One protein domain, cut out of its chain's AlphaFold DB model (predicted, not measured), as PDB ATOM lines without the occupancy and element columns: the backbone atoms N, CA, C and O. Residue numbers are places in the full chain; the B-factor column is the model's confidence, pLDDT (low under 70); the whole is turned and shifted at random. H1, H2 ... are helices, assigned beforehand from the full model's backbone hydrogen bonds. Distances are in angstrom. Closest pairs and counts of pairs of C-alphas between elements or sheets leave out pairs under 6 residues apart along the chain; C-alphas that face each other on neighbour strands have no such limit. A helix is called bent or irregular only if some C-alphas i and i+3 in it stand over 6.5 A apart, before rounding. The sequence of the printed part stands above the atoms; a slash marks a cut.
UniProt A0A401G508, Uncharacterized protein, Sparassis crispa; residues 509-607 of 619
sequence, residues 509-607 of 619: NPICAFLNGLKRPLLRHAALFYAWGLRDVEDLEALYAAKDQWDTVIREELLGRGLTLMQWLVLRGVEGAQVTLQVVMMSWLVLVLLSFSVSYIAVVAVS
ATOM      1  N   ASN A 509     107.209  73.229  87.346       90.19
ATOM      2  CA  ASN A 509     105.888  72.694  87.673       90.19
ATOM      3  C   ASN A 509     105.008  72.571  86.404       90.19
ATOM      4  O   ASN A 509     104.711  73.597  85.778       90.19
ATOM      5  N   PRO A 510     104.550  71.355  86.045       90.25
ATOM      6  CA  PRO A 510     103.796  71.121  84.816       90.25
ATOM      7  C   PRO A 510     102.397  71.742  84.843       90.25
ATOM      8  O   PRO A 510     101.961  72.253  83.815       90.25
ATOM      9  N   ILE A 511     101.733  71.816  86.002       93.12
ATOM     10  CA  ILE A 511     100.439  72.504  86.163       93.12
ATOM     11  C   ILE A 511     100.589  73.997  85.847       93.12
ATOM     12  O   ILE A 511      99.802  74.561  85.089       93.12
ATOM     13  N   CYS A 512     101.630  74.649  86.373       93.12
ATOM     14  CA  CYS A 512     101.917  76.053  86.060       93.12
ATOM     15  C   CYS A 512     102.219  76.266  84.569       93.12
ATOM     16  O   CYS A 512     101.736  77.238  83.985       93.12
ATOM     17  N   ALA A 513     102.998  75.373  83.949       90.06
ATOM     18  CA  ALA A 513     103.308  75.438  82.522       90.06
ATOM     19  C   ALA A 513     102.044  75.254  81.660       90.06
ATOM     20  O   ALA A 513     101.773  76.078  80.787       90.06
ATOM     21  N   PHE A 514     101.232  74.240  81.968       92.44
ATOM     22  CA  PHE A 514      99.949  73.956  81.328       92.44
ATOM     23  C   PHE A 514      98.991  75.151  81.416       92.44
ATOM     24  O   PHE A 514      98.580  75.690  80.388       92.44
ATOM     25  N   LEU A 515      98.700  75.635  82.631       93.19
ATOM     26  CA  LEU A 515      97.771  76.748  82.858       93.19
ATOM     27  C   LEU A 515      98.242  78.069  82.233       93.19
ATOM     28  O   LEU A 515      97.420  78.955  81.992       93.19
ATOM     29  N   ASN A 516      99.543  78.223  81.977       90.94
ATOM     30  CA  ASN A 516     100.111  79.379  81.284       90.94
ATOM     31  C   ASN A 516     100.146  79.211  79.750       90.94
ATOM     32  O   ASN A 516     100.151  80.212  79.038       90.94
ATOM     33  N   GLY A 517     100.137  77.972  79.242       86.00
ATOM     34  CA  GLY A 517     100.067  77.643  77.812       86.00
ATOM     35  C   GLY A 517      98.665  77.759  77.194       86.00
ATOM     36  O   GLY A 517      98.534  77.804  75.972       86.00
ATOM     37  N   LEU A 518      97.618  77.845  78.019       87.88
ATOM     38  CA  LEU A 518      96.232  78.060  77.589       87.88
ATOM     39  C   LEU A 518      96.068  79.331  76.733       87.88
ATOM     40  O   LEU A 518      96.702  80.355  76.999       87.88
ATOM     41  N   LYS A 519      95.104  79.329  75.787       82.12
ATOM     42  CA  LYS A 519      94.725  80.506  74.959       82.12
ATOM     43  C   LYS A 519      94.573  81.797  75.788       82.12
ATOM     44  O   LYS A 519      94.923  82.887  75.317       82.12
ATOM     45  N   ARG A 520      94.058  81.653  77.016       82.06
ATOM     46  CA  ARG A 520      94.019  82.654  78.085       82.06
ATOM     47  C   ARG A 520      94.661  82.037  79.341       82.06
ATOM     48  O   ARG A 520      94.062  81.111  79.883       82.06
ATOM     49  N   PRO A 521      95.801  82.550  79.841       88.06
ATOM     50  CA  PRO A 521      96.456  82.001  81.024       88.06
ATOM     51  C   PRO A 521      95.540  81.962  82.254       88.06
ATOM     52  O   PRO A 521      94.979  82.984  82.663       88.06
ATOM     53  N   LEU A 522      95.426  80.786  82.871       93.44
ATOM     54  CA  LEU A 522      94.661  80.544  84.100       93.44
ATOM     55  C   LEU A 522      95.572  80.295  85.313       93.44
ATOM     56  O   LEU A 522      95.114  79.772  86.320       93.44
ATOM     57  N   LEU A 523      96.839  80.723  85.262       93.38
ATOM     58  CA  LEU A 523      97.845  80.507  86.318       93.38
ATOM     59  C   LEU A 523      97.376  80.911  87.734       93.38
ATOM     60  O   LEU A 523      97.749  80.266  88.710       93.38
ATOM     61  N   ARG A 524      96.498  81.920  87.853       92.56
ATOM     62  CA  ARG A 524      95.847  82.318  89.123       92.56
ATOM     63  C   ARG A 524      95.083  81.184  89.825       92.56
ATOM     64  O   ARG A 524      94.850  81.267  91.022       92.56
ATOM     65  N   HIS A 525      94.701  80.150  89.078       94.69
ATOM     66  CA  HIS A 525      93.925  79.002  89.535       94.69
ATOM     67  C   HIS A 525      94.774  77.767  89.822       94.69
ATOM     68  O   HIS A 525      94.211  76.751  90.207       94.69
ATOM     69  N   ALA A 526      96.106  77.835  89.708       94.38
ATOM     70  CA  ALA A 526      96.983  76.698  90.006       94.38
ATOM     71  C   ALA A 526      96.722  76.102  91.406       94.38
ATOM     72  O   ALA A 526      96.723  74.887  91.570       94.38
ATOM     73  N   ALA A 527      96.382  76.945  92.390       94.38
ATOM     74  CA  ALA A 527      95.971  76.510  93.726       94.38
ATOM     75  C   ALA A 527      94.745  75.573  93.733       94.38
ATOM     76  O   ALA A 527      94.704  74.655  94.546       94.38
ATOM     77  N   LEU A 528      93.776  75.762  92.826       95.19
ATOM     78  CA  LEU A 528      92.607  74.882  92.697       95.19
ATOM     79  C   LEU A 528      93.006  73.502  92.163       95.19
ATOM     80  O   LEU A 528      92.525  72.496  92.674       95.19
ATOM     81  N   PHE A 529      93.924  73.463  91.194       94.88
ATOM     82  CA  PHE A 529      94.435  72.229  90.593       94.88
ATOM     83  C   PHE A 529      95.232  71.415  91.627       94.88
ATOM     84  O   PHE A 529      94.914  70.249  91.848       94.88
ATOM     85  N   TYR A 530      96.145  72.046  92.380       95.38
ATOM     86  CA  TYR A 530      96.847  71.378  93.489       95.38
ATOM     87  C   TYR A 530      95.900  70.905  94.603       95.38
ATOM     88  O   TYR A 530      96.122  69.848  95.194       95.38
ATOM     89  N   ALA A 531      94.842  71.669  94.902       93.31
ATOM     90  CA  ALA A 531      93.828  71.296  95.890       93.31
ATOM     91  C   ALA A 531      92.894  70.169  95.413       93.31
ATOM     92  O   ALA A 531      92.169  69.596  96.230       93.31
ATOM     93  N   TRP A 532      92.885  69.869  94.114       93.62
ATOM     94  CA  TRP A 532      92.188  68.727  93.519       93.62
ATOM     95  C   TRP A 532      93.098  67.494  93.364       93.62
ATOM     96  O   TRP A 532      92.633  66.421  93.011       93.62
ATOM     97  N   GLY A 533      94.385  67.625  93.698       95.19
ATOM     98  CA  GLY A 533      95.369  66.540  93.683       95.19
ATOM     99  C   GLY A 533      96.443  66.706  92.614       95.19
ATOM    100  O   GLY A 533      97.569  66.293  92.869       95.19
ATOM    101  N   LEU A 534      96.130  67.400  91.513       94.81
ATOM    102  CA  LEU A 534      96.987  67.521  90.332       94.81
ATOM    103  C   LEU A 534      98.289  68.274  90.633       94.81
ATOM    104  O   LEU A 534      98.258  69.452  91.000       94.81
ATOM    105  N   ARG A 535      99.434  67.616  90.457       95.38
ATOM    106  CA  ARG A 535     100.778  68.108  90.794       95.38
ATOM    107  C   ARG A 535     101.791  67.907  89.676       95.38
ATOM    108  O   ARG A 535     102.647  68.783  89.509       95.38
ATOM    109  N   ASP A 536     101.712  66.790  88.962       95.06
ATOM    110  CA  ASP A 536     102.688  66.358  87.959       95.06
ATOM    111  C   ASP A 536     102.088  66.264  86.537       95.06
ATOM    112  O   ASP A 536     101.104  66.946  86.225       95.06
ATOM    113  N   VAL A 537     102.774  65.576  85.615       91.88
ATOM    114  CA  VAL A 537     102.334  65.434  84.213       91.88
ATOM    115  C   VAL A 537     101.349  64.277  84.099       91.88
ATOM    116  O   VAL A 537     100.363  64.376  83.379       91.88
ATOM    117  N   GLU A 538     101.597  63.222  84.859       94.56
ATOM    118  CA  GLU A 538     100.818  62.001  84.973       94.56
ATOM    119  C   GLU A 538      99.395  62.306  85.473       94.56
ATOM    120  O   GLU A 538      98.420  61.815  84.908       94.56
ATOM    121  N   ASP A 539      99.260  63.214  86.443       95.00
ATOM    122  CA  ASP A 539      97.988  63.786  86.891       95.00
ATOM    123  C   ASP A 539      97.230  64.522  85.765       95.00
ATOM    124  O   ASP A 539      96.009  64.400  85.636       95.00
ATOM    125  N   LEU A 540      97.934  65.296  84.925       92.69
ATOM    126  CA  LEU A 540      97.321  65.958  83.766       92.69
ATOM    127  C   LEU A 540      96.910  64.939  82.698       92.69
ATOM    128  O   LEU A 540      95.842  65.077  82.108       92.69
ATOM    129  N   GLU A 541      97.722  63.913  82.448       90.44
ATOM    130  CA  GLU A 541      97.387  62.825  81.527       90.44
ATOM    131  C   GLU A 541      96.174  62.027  82.018       90.44
ATOM    132  O   GLU A 541      95.282  61.747  81.221       90.44
ATOM    133  N   ALA A 542      96.069  61.754  83.323       92.12
ATOM    134  CA  ALA A 542      94.892  61.139  83.934       92.12
ATOM    135  C   ALA A 542      93.640  62.023  83.795       92.12
ATOM    136  O   ALA A 542      92.569  61.524  83.439       92.12
ATOM    137  N   LEU A 543      93.775  63.341  83.990       91.31
ATOM    138  CA  LEU A 543      92.709  64.309  83.720       91.31
ATOM    139  C   LEU A 543      92.248  64.246  82.251       91.31
ATOM    140  O   LEU A 543      91.047  64.206  81.993       91.31
ATOM    141  N   TYR A 544      93.164  64.196  81.282       89.00
ATOM    142  CA  TYR A 544      92.802  64.061  79.864       89.00
ATOM    143  C   TYR A 544      92.220  62.685  79.509       89.00
ATOM    144  O   TYR A 544      91.323  62.608  78.671       89.00
ATOM    145  N   ALA A 545      92.689  61.613  80.151       89.38
ATOM    146  CA  ALA A 545      92.160  60.263  79.968       89.38
ATOM    147  C   ALA A 545      90.716  60.135  80.480       89.38
ATOM    148  O   ALA A 545      89.913  59.425  79.881       89.38
ATOM    149  N   ALA A 546      90.346  60.880  81.527       90.69
ATOM    150  CA  ALA A 546      88.988  60.948  82.069       90.69
ATOM    151  C   ALA A 546      88.004  61.761  81.195       90.69
ATOM    152  O   ALA A 546      87.072  62.371  81.722       90.69
ATOM    153  N   LYS A 547      88.192  61.793  79.865       86.69
ATOM    154  CA  LYS A 547      87.469  62.662  78.920       86.69
ATOM    155  C   LYS A 547      85.947  62.626  79.084       86.69
ATOM    156  O   LYS A 547      85.313  63.676  79.136       86.69
ATOM    157  N   ASP A 548      85.372  61.439  79.242       90.31
ATOM    158  CA  ASP A 548      83.919  61.247  79.363       90.31
ATOM    159  C   ASP A 548      83.331  61.865  80.650       90.31
ATOM    160  O   ASP A 548      82.126  62.081  80.760       90.31
ATOM    161  N   GLN A 549      84.187  62.197  81.625       91.50
ATOM    162  CA  GLN A 549      83.829  62.845  82.891       91.50
ATOM    163  C   GLN A 549      84.040  64.368  82.872       91.50
ATOM    164  O   GLN A 549      83.720  65.032  83.863       91.50
ATOM    165  N   TRP A 550      84.566  64.944  81.777       90.19
ATOM    166  CA  TRP A 550      84.851  66.384  81.697       90.19
ATOM    167  C   TRP A 550      83.585  67.206  81.896       90.19
ATOM    168  O   TRP A 550      83.513  68.004  82.824       90.19
ATOM    169  N   ASP A 551      82.569  66.989  81.061       87.94
ATOM    170  CA  ASP A 551      81.340  67.788  81.082       87.94
ATOM    171  C   ASP A 551      80.426  67.518  82.284       87.94
ATOM    172  O   ASP A 551      79.484  68.280  82.491       87.94
ATOM    173  N   THR A 552      80.684  66.481  83.079       91.38
ATOM    174  CA  THR A 552      79.891  66.131  84.265       91.38
ATOM    175  C   THR A 552      80.686  66.422  85.539       91.38
ATOM    176  O   THR A 552      80.682  67.555  86.026       91.38
ATOM    177  N   VAL A 553      81.407  65.424  86.051       93.81
ATOM    178  CA  VAL A 553      82.065  65.434  87.366       93.81
ATOM    179  C   VAL A 553      83.121  66.535  87.464       93.81
ATOM    180  O   VAL A 553      83.110  67.329  88.405       93.81
ATOM    181  N   ILE A 554      84.018  66.614  86.478       93.44
ATOM    182  CA  ILE A 554      85.179  67.515  86.522       93.44
ATOM    183  C   ILE A 554      84.722  68.972  86.396       93.44
ATOM    184  O   ILE A 554      85.162  69.833  87.163       93.44
ATOM    185  N   ARG A 555      83.797  69.252  85.467       93.94
ATOM    186  CA  ARG A 555      83.158  70.565  85.330       93.94
ATOM    187  C   ARG A 555      82.518  70.991  86.645       93.94
ATOM    188  O   ARG A 555      82.802  72.085  87.122       93.94
ATOM    189  N   GLU A 556      81.652  70.164  87.221       94.88
ATOM    190  CA  GLU A 556      80.883  70.538  88.412       94.88
ATOM    191  C   GLU A 556      81.775  70.746  89.637       94.88
ATOM    192  O   GLU A 556      81.592  71.735  90.351       94.88
ATOM    193  N   GLU A 557      82.801  69.915  89.833       95.00
ATOM    194  CA  GLU A 557      83.734  70.103  90.942       95.00
ATOM    195  C   GLU A 557      84.596  71.368  90.775       95.00
ATOM    196  O   GLU A 557      84.743  72.144  91.724       95.00
ATOM    197  N   LEU A 558      85.129  71.639  89.577       94.31
ATOM    198  CA  LEU A 558      85.921  72.851  89.339       94.31
ATOM    199  C   LEU A 558      85.070  74.126  89.442       94.31
ATOM    200  O   LEU A 558      85.525  75.111  90.032       94.31
ATOM    201  N   LEU A 559      83.834  74.113  88.929       94.25
ATOM    202  CA  LEU A 559      82.888  75.223  89.099       94.25
ATOM    203  C   LEU A 559      82.536  75.431  90.582       94.25
ATOM    204  O   LEU A 559      82.583  76.563  91.068       94.25
ATOM    205  N   GLY A 560      82.271  74.352  91.326       94.19
ATOM    206  CA  GLY A 560      82.020  74.392  92.771       94.19
ATOM    207  C   GLY A 560      83.200  74.940  93.583       94.19
ATOM    208  O   GLY A 560      83.002  75.631  94.581       94.19
ATOM    209  N   ARG A 561      84.435  74.717  93.115       94.44
ATOM    210  CA  ARG A 561      85.675  75.277  93.687       94.44
ATOM    211  C   ARG A 561      85.988  76.714  93.221       94.44
ATOM    212  O   ARG A 561      87.046  77.245  93.556       94.44
ATOM    213  N   GLY A 562      85.081  77.376  92.497       92.25
ATOM    214  CA  GLY A 562      85.183  78.796  92.135       92.25
ATOM    215  C   GLY A 562      85.811  79.092  90.769       92.25
ATOM    216  O   GLY A 562      86.103  80.255  90.466       92.25
ATOM    217  N   LEU A 563      86.001  78.079  89.919       94.81
ATOM    218  CA  LEU A 563      86.247  78.298  88.495       94.81
ATOM    219  C   LEU A 563      84.968  78.866  87.842       94.81
ATOM    220  O   LEU A 563      83.860  78.480  88.201       94.81
ATOM    221  N   THR A 564      85.077  79.781  86.875       94.25
ATOM    222  CA  THR A 564      83.890  80.270  86.135       94.25
ATOM    223  C   THR A 564      83.627  79.430  84.885       94.25
ATOM    224  O   THR A 564      84.564  78.882  84.307       94.25
ATOM    225  N   LEU A 565      82.390  79.412  84.379       91.19
ATOM    226  CA  LEU A 565      82.029  78.650  83.171       91.19
ATOM    227  C   LEU A 565      82.870  79.044  81.939       91.19
ATOM    228  O   LEU A 565      83.380  78.183  81.232       91.19
ATOM    229  N   MET A 566      83.164  80.337  81.765       90.62
ATOM    230  CA  MET A 566      84.112  80.822  80.749       90.62
ATOM    231  C   MET A 566      85.538  80.254  80.903       90.62
ATOM    232  O   MET A 566      86.260  80.089  79.925       90.62
ATOM    233  N   GLN A 567      85.990  79.996  82.132       92.44
ATOM    234  CA  GLN A 567      87.330  79.464  82.405       92.44
ATOM    235  C   GLN A 567      87.362  77.943  82.230       92.44
ATOM    236  O   GLN A 567      88.362  77.426  81.746       92.44
ATOM    237  N   TRP A 568      86.257  77.257  82.544       93.25
ATOM    238  CA  TRP A 568      86.048  75.856  82.185       93.25
ATOM    239  C   TRP A 568      86.156  75.651  80.670       93.25
ATOM    240  O   TRP A 568      86.947  74.828  80.219       93.25
ATOM    241  N   LEU A 569      85.460  76.462  79.867       89.69
ATOM    242  CA  LEU A 569      85.541  76.353  78.408       89.69
ATOM    243  C   LEU A 569      86.947  76.660  77.859       89.69
ATOM    244  O   LEU A 569      87.383  76.026  76.906       89.69
ATOM    245  N   VAL A 570      87.712  77.557  78.496       88.69
ATOM    246  CA  VAL A 570      89.131  77.780  78.148       88.69
ATOM    247  C   VAL A 570      90.010  76.555  78.435       88.69
ATOM    248  O   VAL A 570      90.978  76.344  77.706       88.69
ATOM    249  N   LEU A 571      89.699  75.758  79.466       90.69
ATOM    250  CA  LEU A 571      90.377  74.482  79.733       90.69
ATOM    251  C   LEU A 571      89.955  73.411  78.724       90.69
ATOM    252  O   LEU A 571      90.812  72.734  78.165       90.69
ATOM    253  N   ARG A 572      88.652  73.288  78.450       88.44
ATOM    254  CA  ARG A 572      88.108  72.308  77.498       88.44
ATOM    255  C   ARG A 572      88.591  72.547  76.068       88.44
ATOM    256  O   ARG A 572      88.998  71.611  75.387       88.44
ATOM    257  N   GLY A 573      88.673  73.807  75.644       80.38
ATOM    258  CA  GLY A 573      89.199  74.198  74.335       80.38
ATOM    259  C   GLY A 573      90.679  73.845  74.101       80.38
ATOM    260  O   GLY A 573      91.202  74.116  73.016       80.38
ATOM    261  N   VAL A 574      91.369  73.252  75.087       70.00
ATOM    262  CA  VAL A 574      92.686  72.628  74.898       70.00
ATOM    263  C   VAL A 574      92.583  71.284  74.186       70.00
ATOM    264  O   VAL A 574      93.523  70.952  73.479       70.00
ATOM    265  N   GLU A 575      91.473  70.545  74.262       63.12
ATOM    266  CA  GLU A 575      91.330  69.251  73.572       63.12
ATOM    267  C   GLU A 575      91.664  69.357  72.070       63.12
ATOM    268  O   GLU A 575      92.439  68.566  71.533       63.12
ATOM    269  N   GLY A 576      91.164  70.405  71.399       58.22
ATOM    270  CA  GLY A 576      91.482  70.687  69.994       58.22
ATOM    271  C   GLY A 576      92.928  71.151  69.749       58.22
ATOM    272  O   GLY A 576      93.458  70.963  68.654       58.22
ATOM    273  N   ALA A 577      93.585  71.725  70.761       54.22
ATOM    274  CA  ALA A 577      94.985  72.154  70.712       54.22
ATOM    275  C   ALA A 577      95.975  71.037  71.107       54.22
ATOM    276  O   ALA A 577      97.144  71.071  70.728       54.22
ATOM    277  N   GLN A 578      95.530  70.031  71.864       52.97
ATOM    278  CA  GLN A 578      96.366  68.933  72.338       52.97
ATOM    279  C   GLN A 578      96.600  67.896  71.241       52.97
ATOM    280  O   GLN A 578      97.703  67.367  71.161       52.97
ATOM    281  N   VAL A 579      95.640  67.686  70.330       56.09
ATOM    282  CA  VAL A 579      95.896  66.943  69.081       56.09
ATOM    283  C   VAL A 579      97.029  67.613  68.302       56.09
ATOM    284  O   VAL A 579      97.955  66.942  67.855       56.09
ATOM    285  N   THR A 580      97.026  68.946  68.204       52.81
ATOM    286  CA  THR A 580      98.124  69.686  67.568       52.81
ATOM    287  C   THR A 580      99.425  69.565  68.360       52.81
ATOM    288  O   THR A 580     100.475  69.390  67.752       52.81
ATOM    289  N   LEU A 581      99.390  69.598  69.696       55.16
ATOM    290  CA  LEU A 581     100.595  69.508  70.525       55.16
ATOM    291  C   LEU A 581     101.197  68.094  70.553       55.16
ATOM    292  O   LEU A 581     102.415  67.980  70.451       55.16
ATOM    293  N   GLN A 582     100.390  67.027  70.575       62.03
ATOM    294  CA  GLN A 582     100.857  65.651  70.358       62.03
ATOM    295  C   GLN A 582     101.397  65.465  68.940       62.03
ATOM    296  O   GLN A 582     102.481  64.916  68.790       62.03
ATOM    297  N   VAL A 583     100.714  65.954  67.898       60.34
ATOM    298  CA  VAL A 583     101.227  65.881  66.517       60.34
ATOM    299  C   VAL A 583     102.545  66.651  66.376       60.34
ATOM    300  O   VAL A 583     103.464  66.164  65.720       60.34
ATOM    301  N   VAL A 584     102.694  67.806  67.031       63.72
ATOM    302  CA  VAL A 584     103.949  68.572  67.062       63.72
ATOM    303  C   VAL A 584     105.028  67.848  67.868       63.72
ATOM    304  O   VAL A 584     106.145  67.748  67.371       63.72
ATOM    305  N   MET A 585     104.725  67.293  69.048       69.25
ATOM    306  CA  MET A 585     105.679  66.502  69.840       69.25
ATOM    307  C   MET A 585     106.128  65.244  69.100       69.25
ATOM    308  O   MET A 585     107.323  64.980  69.052       69.25
ATOM    309  N   MET A 586     105.208  64.501  68.485       70.44
ATOM    310  CA  MET A 586     105.525  63.310  67.695       70.44
ATOM    311  C   MET A 586     106.295  63.681  66.425       70.44
ATOM    312  O   MET A 586     107.263  63.006  66.096       70.44
ATOM    313  N   SER A 587     105.972  64.798  65.763       74.06
ATOM    314  CA  SER A 587     106.782  65.320  64.648       74.06
ATOM    315  C   SER A 587     108.190  65.710  65.102       74.06
ATOM    316  O   SER A 587     109.160  65.419  64.407       74.06
ATOM    317  N   TRP A 588     108.332  66.332  66.277       83.38
ATOM    318  CA  TRP A 588     109.630  66.661  66.871       83.38
ATOM    319  C   TRP A 588     110.418  65.407  67.251       83.38
ATOM    320  O   TRP A 588     111.600  65.320  66.938       83.38
ATOM    321  N   LEU A 589     109.767  64.417  67.864       84.31
ATOM    322  CA  LEU A 589     110.358  63.126  68.207       84.31
ATOM    323  C   LEU A 589     110.834  62.401  66.942       84.31
ATOM    324  O   LEU A 589     111.969  61.943  66.900       84.31
ATOM    325  N   VAL A 590     110.016  62.367  65.887       88.06
ATOM    326  CA  VAL A 590     110.378  61.801  64.579       88.06
ATOM    327  C   VAL A 590     111.548  62.565  63.957       88.06
ATOM    328  O   VAL A 590     112.494  61.931  63.506       88.06
ATOM    329  N   LEU A 591     111.561  63.902  63.982       85.56
ATOM    330  CA  LEU A 591     112.697  64.699  63.497       85.56
ATOM    331  C   LEU A 591     113.982  64.435  64.297       85.56
ATOM    332  O   LEU A 591     115.053  64.303  63.706       85.56
ATOM    333  N   VAL A 592     113.885  64.307  65.622       87.94
ATOM    334  CA  VAL A 592     115.012  63.955  66.494       87.94
ATOM    335  C   VAL A 592     115.510  62.546  66.171       87.94
ATOM    336  O   VAL A 592     116.697  62.384  65.891       87.94
ATOM    337  N   LEU A 593     114.632  61.542  66.110       89.50
ATOM    338  CA  LEU A 593     114.984  60.163  65.755       89.50
ATOM    339  C   LEU A 593     115.602  60.070  64.352       89.50
ATOM    340  O   LEU A 593     116.620  59.406  64.180       89.50
ATOM    341  N   LEU A 594     115.062  60.785  63.361       91.50
ATOM    342  CA  LEU A 594     115.654  60.890  62.024       91.50
ATOM    343  C   LEU A 594     117.040  61.549  62.065       91.50
ATOM    344  O   LEU A 594     117.955  61.065  61.401       91.50
ATOM    345  N   SER A 595     117.235  62.599  62.869       90.19
ATOM    346  CA  SER A 595     118.549  63.238  63.024       90.19
ATOM    347  C   SER A 595     119.582  62.303  63.672       90.19
ATOM    348  O   SER A 595     120.737  62.267  63.234       90.19
ATOM    349  N   PHE A 596     119.166  61.483  64.646       91.19
ATOM    350  CA  PHE A 596     119.989  60.423  65.228       91.19
ATOM    351  C   PHE A 596     120.306  59.325  64.207       91.19
ATOM    352  O   PHE A 596     121.468  58.950  64.090       91.19
ATOM    353  N   SER A 597     119.332  58.870  63.413       90.31
ATOM    354  CA  SER A 597     119.539  57.877  62.348       90.31
ATOM    355  C   SER A 597     120.521  58.361  61.278       90.31
ATOM    356  O   SER A 597     121.444  57.635  60.919       90.31
ATOM    357  N   VAL A 598     120.389  59.606  60.803       92.94
ATOM    358  CA  VAL A 598     121.326  60.205  59.833       92.94
ATOM    359  C   VAL A 598     122.728  60.329  60.432       92.94
ATOM    360  O   VAL A 598     123.711  59.987  59.774       92.94
ATOM    361  N   SER A 599     122.830  60.755  61.694       91.38
ATOM    362  CA  SER A 599     124.114  60.866  62.400       91.38
ATOM    363  C   SER A 599     124.761  59.495  62.627       91.38
ATOM    364  O   SER A 599     125.966  59.345  62.448       91.38
ATOM    365  N   TYR A 600     123.967  58.472  62.951       91.81
ATOM    366  CA  TYR A 600     124.415  57.090  63.105       91.81
ATOM    367  C   TYR A 600     124.923  56.507  61.781       91.81
ATOM    368  O   TYR A 600     126.028  55.972  61.737       91.81
ATOM    369  N   ILE A 601     124.181  56.684  60.680       89.38
ATOM    370  CA  ILE A 601     124.611  56.265  59.335       89.38
ATOM    371  C   ILE A 601     125.919  56.966  58.941       89.38
ATOM    372  O   ILE A 601     126.833  56.310  58.440       89.38
ATOM    373  N   ALA A 602     126.053  58.268  59.215       87.69
ATOM    374  CA  ALA A 602     127.289  59.006  58.962       87.69
ATOM    375  C   ALA A 602     128.471  58.459  59.785       87.69
ATOM    376  O   ALA A 602     129.550  58.244  59.234       87.69
ATOM    377  N   VAL A 603     128.273  58.167  61.076       90.06
ATOM    378  CA  VAL A 603     129.304  57.560  61.936       90.06
ATOM    379  C   VAL A 603     129.693  56.162  61.450       90.06
ATOM    380  O   VAL A 603     130.885  55.860  61.388       90.06
ATOM    381  N   VAL A 604     128.735  55.320  61.050       86.81
ATOM    382  CA  VAL A 604     129.007  53.977  60.505       86.81
ATOM    383  C   VAL A 604     129.788  54.063  59.190       86.81
ATOM    384  O   VAL A 604     130.794  53.369  59.040       86.81
ATOM    385  N   ALA A 605     129.396  54.957  58.276       83.56
ATOM    386  CA  ALA A 605     130.087  55.166  57.002       83.56
ATOM    387  C   ALA A 605     131.526  55.687  57.187       83.56
ATOM    388  O   ALA A 605     132.452  55.188  56.548       83.56
ATOM    389  N   VAL A 606     131.738  56.649  58.094       88.06
ATOM    390  CA  VAL A 606     133.071  57.199  58.411       88.06
ATOM    391  C   VAL A 606     133.947  56.189  59.161       88.06
ATOM    392  O   VAL A 606     135.165  56.191  58.988       88.06
ATOM    393  N   SER A 607     133.357  55.285  59.948       84.69
ATOM    394  CA  SER A 607     134.102  54.281  60.722       84.69
ATOM    395  C   SER A 607     134.799  53.218  59.864       84.69
ATOM    396  O   SER A 607     135.535  52.400  60.414       84.69
TER     397      SER A 607
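AT A GLANCE: This is residues 509 to 607 of the 619 residues of an uncharacterized protein of Sparassis crispa (UniProt A0A401G508). One long straight helix, H6, sticks out like an arm from a small compact head made of five short helices, H1 to H5. The head holds two helical hairpins, H1 with H2 and H4 with H5, with H3 joining them along the chain; residues 579 to 607 stand free of it and make most of the length. The printed part has 99 residues with six named helices in the order H1 to H6 and no named strand, and its class is all helix. It is only just loose, close to extended, with a radius of gyration of the C-alphas of 18.5 A and spans of 64 by 23 by 22 A.

HOW THE PARTS SIT: Start at H6, residues 575 to 606, which touches no helix. Step back to H5, residues 565 to 572, and you find that it and H6 meet only through their link. H5 forms a hairpin with H4, residues 547 to 560: they touch, their closest C-alphas being those of Arg 555 and Trp 568 at 6.8 A, and run opposite ways at a shallow tilt of 34 degrees, only just short of steep. H4 and H3, residues 537 to 545, meet only through their link. H3 only just touches H1, residues 510 to 517, with 3 pairs of C-alphas within 8 A, the closest Pro 510 and Val 537 at 5.9 A, at a steep tilt of 64 degrees, the same way. H1 and H2, residues 523 to 531, form the other hairpin: they touch, with the closest C-alphas, Leu 515 and Leu 523, 5.1 A apart, and run opposite ways at a shallow tilt of 30 degrees. The helix packing is mostly aligned, but only just: 2 of the 3 touching pairs are at a shallow tilt. H2 and H4 are close but not clearly touching, about perpendicular at 80 degrees, with C-alphas 528 and 558 at 7.8 A. Every O i to N i+4 pair is within hydrogen-bond range in H1, H3 and H5; the counts are 3 of 5 in H2, 6 of 10 in H4 and 26 of 28 in H6.

IN THESE COORDINATES: Find C-alpha 575 at (91.330, 69.251, 73.572); from there H6 runs 46.0 A to C-alpha 606 at (133.071, 57.199, 58.411). H1 begins at C-alpha 510, (103.796, 71.121, 84.816), and measures 10.3 A; H2 measures 13.9 A, H3 12.2 A, H4 19.0 A and H5 10.5 A. H2 and H4 are irregular: C-alphas 524 and 527 are 7.4 A apart, and C-alphas 548 and 551 are 7.2 A apart.

THE WHOLE: The two C-alphas farthest apart, those of Gly 560 and Ser 607, are 64.4 A apart. Without residues 579 to 607, the body of 70 residues spans 27 by 24 by 23 A, with a radius of gyration of 10.9 A. The printed part has no cut, and its five links are tight. The mean pLDDT of the printed part is 86.8; look at residues 575 to 585, in H6, for the residues under 70.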